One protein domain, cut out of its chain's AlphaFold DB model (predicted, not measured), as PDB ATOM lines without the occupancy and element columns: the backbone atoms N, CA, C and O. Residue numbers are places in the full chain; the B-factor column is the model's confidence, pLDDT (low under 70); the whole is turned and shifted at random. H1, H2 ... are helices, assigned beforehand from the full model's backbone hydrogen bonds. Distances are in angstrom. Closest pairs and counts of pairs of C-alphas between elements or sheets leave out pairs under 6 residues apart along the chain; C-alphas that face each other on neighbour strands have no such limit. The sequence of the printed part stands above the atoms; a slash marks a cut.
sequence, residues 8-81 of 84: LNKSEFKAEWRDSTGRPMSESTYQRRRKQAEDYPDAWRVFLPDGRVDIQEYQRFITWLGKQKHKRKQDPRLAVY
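This is residues 8 to 81 of the 84 residues of an uncharacterized protein of Lactobacillus fermentum (strain NBRC 3956 / LMG 18251) (UniProt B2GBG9). One long helix, H4, has its first part in a small head with H1, H2 and H3, while its later part sticks out from the head as an arm, residues 66 to 81, with short H5 turned crosswise at the arm's end. The printed part has 74 residues with five named helices, H1 to H5 in order along the chain, and no named strand; the class is all helix. The whole is elongated, spanning 43 by 27 by 19 A, and only just loose, close to compact, with a radius of gyration of the C-alphas of 14.0 A.

H4, residues 55 to 74, is the longest helix, 28.7 A from C-alpha 55 at (-30.764, -16.028, -21.893) to C-alpha 74 at (-23.134, 6.475, -37.976). H5, residues 76 to 81, measures 9.7 A. H3 is residues 43 to 46, 5.4 A; H2 is residues 27 to 37, 15.3 A. H1, residues 10 to 21, is 16.1 A long and begins at C-alpha 10, (-21.843, -21.825, -18.835).

H4 touches H3 with residues 55 to 61 alone; the closest C-alphas, of Val 46 and Tyr 58, are 5.2 A apart. H2 is close to H4 but not clearly touching, about perpendicular at 76 degrees, with the C-alphas of Ala 37 and Phe 61 closest at 7.0 A. H1 is also close to H4 but not clearly touching, at a steep tilt of 55 degrees, the same way; the C-alphas of Phe 13 and Ile 55 are closest, 7.7 A. H1 and H2 are only just apart, 8.5 A at their closest. H5 is close to H4 but not clearly touching, about perpendicular at 74 degrees, with the C-alphas of Lys 73 and Ala 79 closest at 7.2 A. Every O i to N i+4 pair is within hydrogen-bond range in H1, H2 and H4; H5 has 0 of 2, with 1 of 3 O i to N i+3 pairs, and H3 is too short for an O i to N i+4 pair.

The C-alphas farthest apart, of Asp 50 and Val 80, are 43.9 A apart. The printed part has no cut and no long link. Its mean pLDDT is 84.9; residues 73 to 81 of the model are under 70.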
ATOM      1  N   LEU A   8     -29.092 -20.286 -17.683       89.94
ATOM      2  CA  LEU A   8     -28.259 -21.381 -18.150       89.94
ATOM      3  C   LEU A   8     -26.907 -21.337 -17.453       89.94
ATOM      4  O   LEU A   8     -26.308 -20.272 -17.295       89.94
ATOM      5  N   ASN A   9     -26.376 -22.491 -17.068       91.81
ATOM      6  CA  ASN A   9     -24.967 -22.566 -16.708       91.81
ATOM      7  C   ASN A   9     -24.085 -22.318 -17.949       91.81
ATOM      8  O   ASN A   9     -24.546 -22.324 -19.091       91.81
ATOM      9  N   LYS A  10     -22.783 -22.114 -17.742       89.75
ATOM     10  CA  LYS A  10     -21.843 -21.825 -18.835       89.75
ATOM     11  C   LYS A  10     -21.877 -22.861 -19.968       89.75
ATOM     12  O   LYS A  10     -21.741 -22.482 -21.129       89.75
ATOM     13  N   SER A  11     -22.016 -24.145 -19.651       89.62
ATOM     14  CA  SER A  11     -22.030 -25.223 -20.646       89.62
ATOM     15  C   SER A  11     -23.322 -25.213 -21.460       89.62
ATOM     16  O   SER A  11     -23.267 -25.250 -22.686       89.62
ATOM     17  N   GLU A  12     -24.465 -25.079 -20.787       91.38
ATOM     18  CA  GLU A  12     -25.788 -24.950 -21.412       91.38
ATOM     19  C   GLU A  12     -25.861 -23.709 -22.303       91.38
ATOM     20  O   GLU A  12     -26.279 -23.784 -23.453       91.38
ATOM     21  N   PHE A  13     -25.355 -22.575 -21.820       90.62
ATOM     22  CA  PHE A  13     -25.294 -21.344 -22.597       90.62
ATOM     23  C   PHE A  13     -24.439 -21.492 -23.864       90.62
ATOM     24  O   PHE A  13     -24.805 -21.002 -24.932       90.62
ATOM     25  N   LYS A  14     -23.295 -22.184 -23.782       89.38
ATOM     26  CA  LYS A  14     -22.455 -22.452 -24.960       89.38
ATOM     27  C   LYS A  14     -23.132 -23.395 -25.958       89.38
ATOM     28  O   LYS A  14     -22.880 -23.250 -27.156       89.38
ATOM     29  N   ALA A  15     -23.950 -24.334 -25.486       88.06
ATOM     30  CA  ALA A  15     -24.758 -25.197 -26.342       88.06
ATOM     31  C   ALA A  15     -25.838 -24.380 -27.070       88.06
ATOM     32  O   ALA A  15     -25.851 -24.364 -28.296       88.06
ATOM     33  N   GLU A  16     -26.612 -23.572 -26.344       87.94
ATOM     34  CA  GLU A  16     -27.635 -22.679 -26.911       87.94
ATOM     35  C   GLU A  16     -27.039 -21.673 -27.919       87.94
ATOM     36  O   GLU A  16     -27.594 -21.390 -28.985       87.94
ATOM     37  N   TRP A  17     -25.847 -21.144 -27.628       86.56
ATOM     38  CA  TRP A  17     -25.106 -20.297 -28.565       86.56
ATOM     39  C   TRP A  17     -24.749 -21.046 -29.855       86.56
ATOM     40  O   TRP A  17     -24.826 -20.483 -30.951       86.56
ATOM     41  N   ARG A  18     -24.311 -22.303 -29.741       87.88
ATOM     42  CA  ARG A  18     -23.975 -23.129 -30.903       87.88
ATOM     43  C   ARG A  18     -25.213 -23.389 -31.748       87.88
ATOM     44  O   ARG A  18     -25.115 -23.252 -32.962       87.88
ATOM     45  N   ASP A  19     -26.338 -23.705 -31.125       83.62
ATOM     46  CA  ASP A  19     -27.579 -24.002 -31.837       83.62
ATOM     47  C   ASP A  19     -28.114 -22.755 -32.556       83.62
ATOM     48  O   ASP A  19     -28.527 -22.827 -33.712       83.62
ATOM     49  N   SER A  20     -27.985 -21.578 -31.937       79.81
ATOM     50  CA  SER A  20     -28.405 -20.302 -32.538       79.81
ATOM     51  C   SER A  20     -27.455 -19.745 -33.610       79.81
ATOM     52  O   SER A  20     -27.908 -19.060 -34.526       79.81
ATOM     53  N   THR A  21     -26.143 -19.995 -33.526       81.50
ATOM     54  CA  THR A  21     -25.145 -19.418 -34.459       81.50
ATOM     55  C   THR A  21     -24.513 -20.430 -35.418       81.50
ATOM     56  O   THR A  21     -23.721 -20.051 -36.284       81.50
ATOM     57  N   GLY A  22     -24.805 -21.719 -35.246       83.56
ATOM     58  CA  GLY A  22     -24.181 -22.834 -35.961       83.56
ATOM     59  C   GLY A  22     -22.711 -23.077 -35.598       83.56
ATOM     60  O   GLY A  22     -22.073 -23.952 -36.184       83.56
ATOM     61  N   ARG A  23     -22.130 -22.311 -34.660       84.88
ATOM     62  CA  ARG A  23     -20.704 -22.381 -34.307       84.88
ATOM     63  C   ARG A  23     -20.501 -22.452 -32.796       84.88
ATOM     64  O   ARG A  23     -21.122 -21.685 -32.063       84.88
ATOM     65  N   PRO A  24     -19.592 -23.314 -32.308       87.25
ATOM     66  CA  PRO A  24     -19.289 -23.368 -30.887       87.25
ATOM     67  C   PRO A  24     -18.703 -22.036 -30.412       87.25
ATOM     68  O   PRO A  24     -17.866 -21.420 -31.079       87.25
ATOM     69  N   MET A  25     -19.126 -21.595 -29.229       90.69
ATOM     70  CA  MET A  25     -18.573 -20.394 -28.619       90.69
ATOM     71  C   MET A  25     -17.182 -20.679 -28.041       90.69
ATOM     72  O   MET A  25     -17.034 -21.483 -27.118       90.69
ATOM     73  N   SER A  26     -16.160 -19.972 -28.531       89.81
ATOM     74  CA  SER A  26     -14.833 -20.009 -27.911       89.81
ATOM     75  C   SER A  26     -14.850 -19.361 -26.524       89.81
ATOM     76  O   SER A  26     -15.629 -18.442 -26.254       89.81
ATOM     77  N   GLU A  27     -13.933 -19.781 -25.650       90.94
ATOM     78  CA  GLU A  27     -13.764 -19.151 -24.336       90.94
ATOM     79  C   GLU A  27     -13.417 -17.660 -24.457       90.94
ATOM     80  O   GLU A  27     -13.975 -16.830 -23.745       90.94
ATOM     81  N   SER A  28     -12.579 -17.296 -25.430       91.25
ATOM     82  CA  SER A  28     -12.256 -15.898 -25.731       91.25
ATOM     83  C   SER A  28     -13.491 -15.076 -26.116       91.25
ATOM     84  O   SER A  28     -13.629 -13.926 -25.699       91.25
ATOM     85  N   THR A  29     -14.426 -15.663 -26.869       90.56
ATOM     86  CA  THR A  29     -15.684 -14.998 -27.226       90.56
ATOM     87  C   THR A  29     -16.563 -14.815 -25.998       90.56
ATOM     88  O   THR A  29     -17.106 -13.726 -25.823       90.56
ATOM     89  N   TYR A  30     -16.660 -15.829 -25.136       91.31
ATOM     90  CA  TYR A  30     -17.399 -15.750 -23.875       91.31
ATOM     91  C   TYR A  30     -16.876 -14.613 -22.983       91.31
ATOM     92  O   TYR A  30     -17.637 -13.720 -22.615       91.31
ATOM     93  N   GLN A  31     -15.565 -14.572 -22.722       91.00
ATOM     94  CA  GLN A  31     -14.955 -13.522 -21.896       91.00
ATOM     95  C   GLN A  31     -15.115 -12.129 -22.514       91.00
ATOM     96  O   GLN A  31     -15.426 -11.165 -21.818       91.00
ATOM     97  N   ARG A  32     -14.986 -12.013 -23.843       91.31
ATOM     98  CA  ARG A  32     -15.239 -10.749 -24.546       91.31
ATOM     99  C   ARG A  32     -16.680 -10.271 -24.368       91.31
ATOM    100  O   ARG A  32     -16.892  -9.076 -24.195       91.31
ATOM    101  N   ARG A  33     -17.667 -11.174 -24.428       90.69
ATOM    102  CA  ARG A  33     -19.080 -10.833 -24.190       90.69
ATOM    103  C   ARG A  33     -19.314 -10.404 -22.751       90.69
ATOM    104  O   ARG A  33     -20.000  -9.413 -22.553       90.69
ATOM    105  N   ARG A  34     -18.695 -11.090 -21.789       90.94
ATOM    106  CA  ARG A  34     -18.750 -10.720 -20.373       90.94
ATOM    107  C   ARG A  34     -18.223  -9.306 -20.139       90.94
ATOM    108  O   ARG A  34     -18.939  -8.495 -19.574       90.94
ATOM    109  N   LYS A  35     -17.049  -8.984 -20.689       92.31
ATOM    110  CA  LYS A  35     -16.485  -7.628 -20.628       92.31
ATOM    111  C   LYS A  35     -17.390  -6.587 -21.296       92.31
ATOM    112  O   LYS A  35     -17.597  -5.514 -20.764       92.31
ATOM    113  N   GLN A  36     -17.966  -6.899 -22.459       91.56
ATOM    114  CA  GLN A  36     -18.898  -5.992 -23.149       91.56
ATOM    115  C   GLN A  36     -20.216  -5.783 -22.400       91.56
ATOM    116  O   GLN A  36     -20.870  -4.765 -22.610       91.56
ATOM    117  N   ALA A  37     -20.635  -6.751 -21.587       91.94
ATOM    118  CA  ALA A  37     -21.830  -6.621 -20.773       91.94
ATOM    119  C   ALA A  37     -21.623  -5.645 -19.610       91.94
ATOM    120  O   ALA A  37     -22.614  -5.110 -19.150       91.94
ATOM    121  N   GLU A  38     -20.388  -5.351 -19.183       90.50
ATOM    122  CA  GLU A  38     -20.114  -4.340 -18.143       90.50
ATOM    123  C   GLU A  38     -20.652  -2.949 -18.526       90.50
ATOM    124  O   GLU A  38     -21.116  -2.213 -17.663       90.50
ATOM    125  N   ASP A  39     -20.673  -2.624 -19.825       90.44
ATOM    126  CA  ASP A  39     -21.212  -1.362 -20.351       90.44
ATOM    127  C   ASP A  39     -22.753  -1.368 -20.503       90.44
ATOM    128  O   ASP A  39     -23.354  -0.359 -20.883       90.44
ATOM    129  N   TYR A  40     -23.410  -2.511 -20.282       91.50
ATOM    130  CA  TYR A  40     -24.857  -2.658 -20.425       91.50
ATOM    131  C   TYR A  40     -25.568  -2.216 -19.132       91.50
ATOM    132  O   TYR A  40     -25.188  -2.678 -18.059       91.50
ATOM    133  N   PRO A  41     -26.631  -1.384 -19.184       89.25
ATOM    134  CA  PRO A  41     -27.298  -0.883 -17.975       89.25
ATOM    135  C   PRO A  41     -27.760  -1.971 -16.994       89.25
ATOM    136  O   PRO A  41     -27.703  -1.777 -15.784       89.25
ATOM    137  N   ASP A  42     -28.155  -3.134 -17.515       89.88
ATOM    138  CA  ASP A  42     -28.601  -4.286 -16.729       89.88
ATOM    139  C   ASP A  42     -27.558  -5.422 -16.723       89.88
ATOM    140  O   ASP A  42     -27.903  -6.603 -16.679       89.88
ATOM    141  N   ALA A  43     -26.261  -5.083 -16.766       85.75
ATOM    142  CA  ALA A  43     -25.132  -6.026 -16.790       85.75
ATOM    143  C   ALA A  43     -25.255  -7.167 -15.768       85.75
ATOM    144  O   ALA A  43     -25.020  -8.335 -16.088       85.75
ATOM    145  N   TRP A  44     -25.670  -6.816 -14.547       85.69
ATOM    146  CA  TRP A  44     -25.826  -7.715 -13.402       85.69
ATOM    147  C   TRP A  44     -26.900  -8.791 -13.599       85.69
ATOM    148  O   TRP A  44     -26.917  -9.772 -12.857       85.69
ATOM    149  N   ARG A  45     -27.786  -8.625 -14.590       88.31
ATOM    150  CA  ARG A  45     -28.806  -9.613 -14.960       88.31
ATOM    151  C   ARG A  45     -28.359 -10.550 -16.075       88.31
ATOM    152  O   ARG A  45     -28.918 -11.628 -16.204       88.31
ATOM    153  N   VAL A  46     -27.367 -10.158 -16.876       90.62
ATOM    154  CA  VAL A  46     -26.900 -10.954 -18.022       90.62
ATOM    155  C   VAL A  46     -25.979 -12.076 -17.559       90.62
ATOM    156  O   VAL A  46     -26.227 -13.240 -17.858       90.62
ATOM    157  N   PHE A  47     -24.917 -11.725 -16.830       91.62
ATOM    158  CA  PHE A  47     -23.975 -12.675 -16.238       91.62
ATOM    159  C   PHE A  47     -24.142 -12.638 -14.727       91.62
ATOM    160  O   PHE A  47     -23.704 -11.696 -14.066       91.62
ATOM    161  N   LEU A  48     -24.793 -13.664 -14.194       90.69
ATOM    162  CA  LEU A  48     -25.147 -13.739 -12.790       90.69
ATOM    163  C   LEU A  48     -23.905 -14.034 -11.926       90.69
ATOM    164  O   LEU A  48     -22.952 -14.667 -12.401       90.69
ATOM    165  N   PRO A  49     -23.890 -13.600 -10.650       86.25
ATOM    166  CA  PRO A  49     -22.752 -13.811  -9.750       86.25
ATOM    167  C   PRO A  49     -22.381 -15.284  -9.535       86.25
ATOM    168  O   PRO A  49     -21.220 -15.595  -9.285       86.25
ATOM    169  N   ASP A  50     -23.350 -16.190  -9.669       86.69
ATOM    170  CA  ASP A  50     -23.179 -17.643  -9.558       86.69
ATOM    171  C   ASP A  50     -22.603 -18.294 -10.836       86.69
ATOM    172  O   ASP A  50     -22.423 -19.510 -10.900       86.69
ATOM    173  N   GLY A  51     -22.296 -17.490 -11.859       85.19
ATOM    174  CA  GLY A  51     -21.736 -17.944 -13.129       85.19
ATOM    175  C   GLY A  51     -22.776 -18.418 -14.143       85.19
ATOM    176  O   GLY A  51     -22.386 -18.893 -15.217       85.19
ATOM    177  N   ARG A  52     -24.072 -18.289 -13.842       91.56
ATOM    178  CA  ARG A  52     -25.149 -18.517 -14.809       91.56
ATOM    179  C   ARG A  52     -25.341 -17.312 -15.729       91.56
ATOM    180  O   ARG A  52     -24.893 -16.201 -15.453       91.56
ATOM    181  N   VAL A  53     -26.020 -17.549 -16.841       92.00
ATOM    182  CA  VAL A  53     -26.368 -16.548 -17.846       92.00
ATOM    183  C   VAL A  53     -27.876 -16.551 -18.026       92.00
ATOM    184  O   VAL A  53     -28.451 -17.598 -18.322       92.00
ATOM    185  N   ASP A  54     -28.520 -15.398 -17.871       92.06
ATOM    186  CA  ASP A  54     -29.933 -15.252 -18.224       92.06
ATOM    187  C   ASP A  54     -30.056 -15.068 -19.741       92.06
ATOM    188  O   ASP A  54     -29.576 -14.082 -20.304       92.06
ATOM    189  N   ILE A  55     -30.677 -16.032 -20.428       90.06
ATOM    190  CA  ILE A  55     -30.764 -16.028 -21.893       90.06
ATOM    191  C   ILE A  55     -31.611 -14.859 -22.416       90.06
ATOM    192  O   ILE A  55     -31.304 -14.313 -23.478       90.06
ATOM    193  N   GLN A  56     -32.649 -14.437 -21.685       90.38
ATOM    194  CA  GLN A  56     -33.526 -13.354 -22.127       90.38
ATOM    195  C   GLN A  56     -32.807 -12.014 -22.029       90.38
ATOM    196  O   GLN A  56     -32.826 -11.218 -22.973       90.38
ATOM    197  N   GLU A  57     -32.128 -11.777 -20.909       92.12
ATOM    198  CA  GLU A  57     -31.331 -10.564 -20.744       92.12
ATOM    199  C   GLU A  57     -30.108 -10.573 -21.662       92.12
ATOM    200  O   GLU A  57     -29.767  -9.546 -22.249       92.12
ATOM    201  N   TYR A  58     -29.509 -11.739 -21.912       91.81
ATOM    202  CA  TYR A  58     -28.452 -11.868 -22.910       91.81
ATOM    203  C   TYR A  58     -28.924 -11.469 -24.318       91.81
ATOM    204  O   TYR A  58     -28.209 -10.757 -25.027       91.81
ATOM    205  N   GLN A  59     -30.134 -11.857 -24.732       90.25
ATOM    206  CA  GLN A  59     -30.703 -11.429 -26.015       90.25
ATOM    207  C   GLN A  59     -30.891  -9.905 -26.076       90.25
ATOM    208  O   GLN A  59     -30.490  -9.278 -27.061       90.25
ATOM    209  N   ARG A  60     -31.417  -9.289 -25.008       92.56
ATOM    210  CA  ARG A  60     -31.560  -7.824 -24.903       92.56
ATOM    211  C   ARG A  60     -30.211  -7.116 -24.980       92.56
ATOM    212  O   ARG A  60     -30.069  -6.152 -25.738       92.56
ATOM    213  N   PHE A  61     -29.210  -7.638 -24.278       93.69
ATOM    214  CA  PHE A  61     -27.829  -7.179 -24.347       93.69
ATOM    215  C   PHE A  61     -27.273  -7.250 -25.776       93.69
ATOM    216  O   PHE A  61     -26.701  -6.272 -26.259       93.69
ATOM    217  N   ILE A  62     -27.468  -8.359 -26.495       91.06
ATOM    218  CA  ILE A  62     -26.992  -8.497 -27.879       91.06
ATOM    219  C   ILE A  62     -27.668  -7.482 -28.808       91.06
ATOM    220  O   ILE A  62     -26.981  -6.846 -29.616       91.06
ATOM    221  N   THR A  63     -28.979  -7.269 -28.673       91.81
ATOM    222  CA  THR A  63     -29.701  -6.233 -29.426       91.81
ATOM    223  C   THR A  63     -29.174  -4.834 -29.104       91.81
ATOM    224  O   THR A  63     -28.918  -4.043 -30.018       91.81
ATOM    225  N   TRP A  64     -28.974  -4.517 -27.823       93.88
ATOM    226  CA  TRP A  64     -28.411  -3.239 -27.386       93.88
ATOM    227  C   TRP A  64     -27.004  -3.022 -27.951       93.88
ATOM    228  O   TRP A  64     -26.726  -1.977 -28.541       93.88
ATOM    229  N   LEU A  65     -26.142  -4.034 -27.871       91.31
ATOM    230  CA  LEU A  65     -24.778  -3.977 -28.382       91.31
ATOM    231  C   LEU A  65     -24.751  -3.768 -29.903       91.31
ATOM    232  O   LEU A  65     -23.905  -3.029 -30.413       91.31
ATOM    233  N   GLY A  66     -25.684  -4.382 -30.636       88.94
ATOM    234  CA  GLY A  66     -25.888  -4.127 -32.062       88.94
ATOM    235  C   GLY A  66     -26.207  -2.656 -32.346       88.94
ATOM    236  O   GLY A  66     -25.558  -2.039 -33.194       88.94
ATOM    237  N   LYS A  67     -27.129  -2.061 -31.576       89.62
ATOM    238  CA  LYS A  67     -27.481  -0.634 -31.681       89.62
ATOM    239  C   LYS A  67     -26.297   0.284 -31.361       89.62
ATOM    240  O   LYS A  67     -26.087   1.254 -32.082       89.62
ATOM    241  N   GLN A  68     -25.492  -0.025 -30.341       86.94
ATOM    242  CA  GLN A  68     -24.297   0.770 -30.009       86.94
ATOM    243  C   GLN A  68     -23.258   0.752 -31.131       86.94
ATOM    244  O   GLN A  68     -22.706   1.790 -31.494       86.94
ATOM    245  N   LYS A  69     -23.019  -0.417 -31.737       82.62
ATOM    246  CA  LYS A  69     -22.117  -0.531 -32.892       82.62
ATOM    247  C   LYS A  69     -22.630   0.243 -34.101       82.62
ATOM    248  O   LYS A  69     -21.830   0.865 -34.791       82.62
ATOM    249  N   HIS A  70     -23.937   0.215 -34.346       78.56
ATOM    250  CA  HIS A  70     -24.547   0.983 -35.426       78.56
ATOM    251  C   HIS A  70     -24.395   2.491 -35.205       78.56
ATOM    252  O   HIS A  70     -23.946   3.191 -36.104       78.56
ATOM    253  N   LYS A  71     -24.663   2.982 -33.987       75.44
ATOM    254  CA  LYS A  71     -24.456   4.392 -33.623       75.44
ATOM    255  C   LYS A  71     -23.002   4.835 -33.800       75.44
ATOM    256  O   LYS A  71     -22.772   5.886 -34.377       75.44
ATOM    257  N   ARG A  72     -22.023   4.015 -33.388       70.75
ATOM    258  CA  ARG A  72     -20.593   4.302 -33.621       70.75
ATOM    259  C   ARG A  72     -20.234   4.381 -35.107       70.75
ATOM    260  O   ARG A  72     -19.407   5.196 -35.475       70.75
ATOM    261  N   LYS A  73     -20.844   3.546 -35.956       66.75
ATOM    262  CA  LYS A  73     -20.642   3.604 -37.414       66.75
ATOM    263  C   LYS A  73     -21.317   4.810 -38.069       66.75
ATOM    264  O   LYS A  73     -20.865   5.247 -39.115       66.75
ATOM    265  N   GLN A  74     -22.403   5.308 -37.482       61.31
ATOM    266  CA  GLN A  74     -23.134   6.475 -37.976       61.31
ATOM    267  C   GLN A  74     -22.556   7.807 -37.500       61.31
ATOM    268  O   GLN A  74     -23.010   8.840 -37.982       61.31
ATOM    269  N   ASP A  75     -21.601   7.812 -36.566       59.22
ATOM    270  CA  ASP A  75     -20.950   9.045 -36.136       59.22
ATOM    271  C   ASP A  75     -20.145   9.628 -37.316       59.22
ATOM    272  O   ASP A  75     -19.155   9.017 -37.738       59.22
ATOM    273  N   PRO A  76     -20.538  10.792 -37.870       58.81
ATOM    274  CA  PRO A  76     -19.877  11.355 -39.040       58.81
ATOM    275  C   PRO A  76     -18.412  11.720 -38.766       58.81
ATOM    276  O   PRO A  76     -17.638  11.830 -39.709       58.81
ATOM    277  N   ARG A  77     -17.988  11.840 -37.498       61.97
ATOM    278  CA  ARG A  77     -16.575  12.052 -37.139       61.97
ATOM    279  C   ARG A  77     -15.712  10.798 -37.295       61.97
ATOM    280  O   ARG A  77     -14.513  10.921 -37.524       61.97
ATOM    281  N   LEU A  78     -16.295   9.604 -37.178       55.16
ATOM    282  CA  LEU A  78     -15.589   8.330 -37.370       55.16
ATOM    283  C   LEU A  78     -15.564   7.889 -38.842       55.16
ATOM    284  O   LEU A  78     -14.668   7.142 -39.223       55.16
ATOM    285  N   ALA A  79     -16.493   8.379 -39.671       52.12
ATOM    286  CA  ALA A  79     -16.485   8.160 -41.121       52.12
ATOM    287  C   ALA A  79     -15.251   8.780 -41.812       52.12
ATOM    288  O   ALA A  79     -14.766   8.241 -42.800       52.12
ATOM    289  N   VAL A  80     -14.696   9.860 -41.248       50.72
ATOM    290  CA  VAL A  80     -13.523  10.575 -41.788       50.72
ATOM    291  C   VAL A  80     -12.223   9.758 -41.684       50.72
ATOM    292  O   VAL A  80     -11.286   9.999 -42.432       50.72
ATOM    293  N   TYR A  81     -12.154   8.752 -40.807       51.88
ATOM    294  CA  TYR A  81     -10.950   7.923 -40.638       51.88
ATOM    295  C   TYR A  81     -10.884   6.704 -41.572       51.88
ATOM    296  O   TYR A  81      -9.943   5.922 -41.470       51.88
TER     297      TYR A  81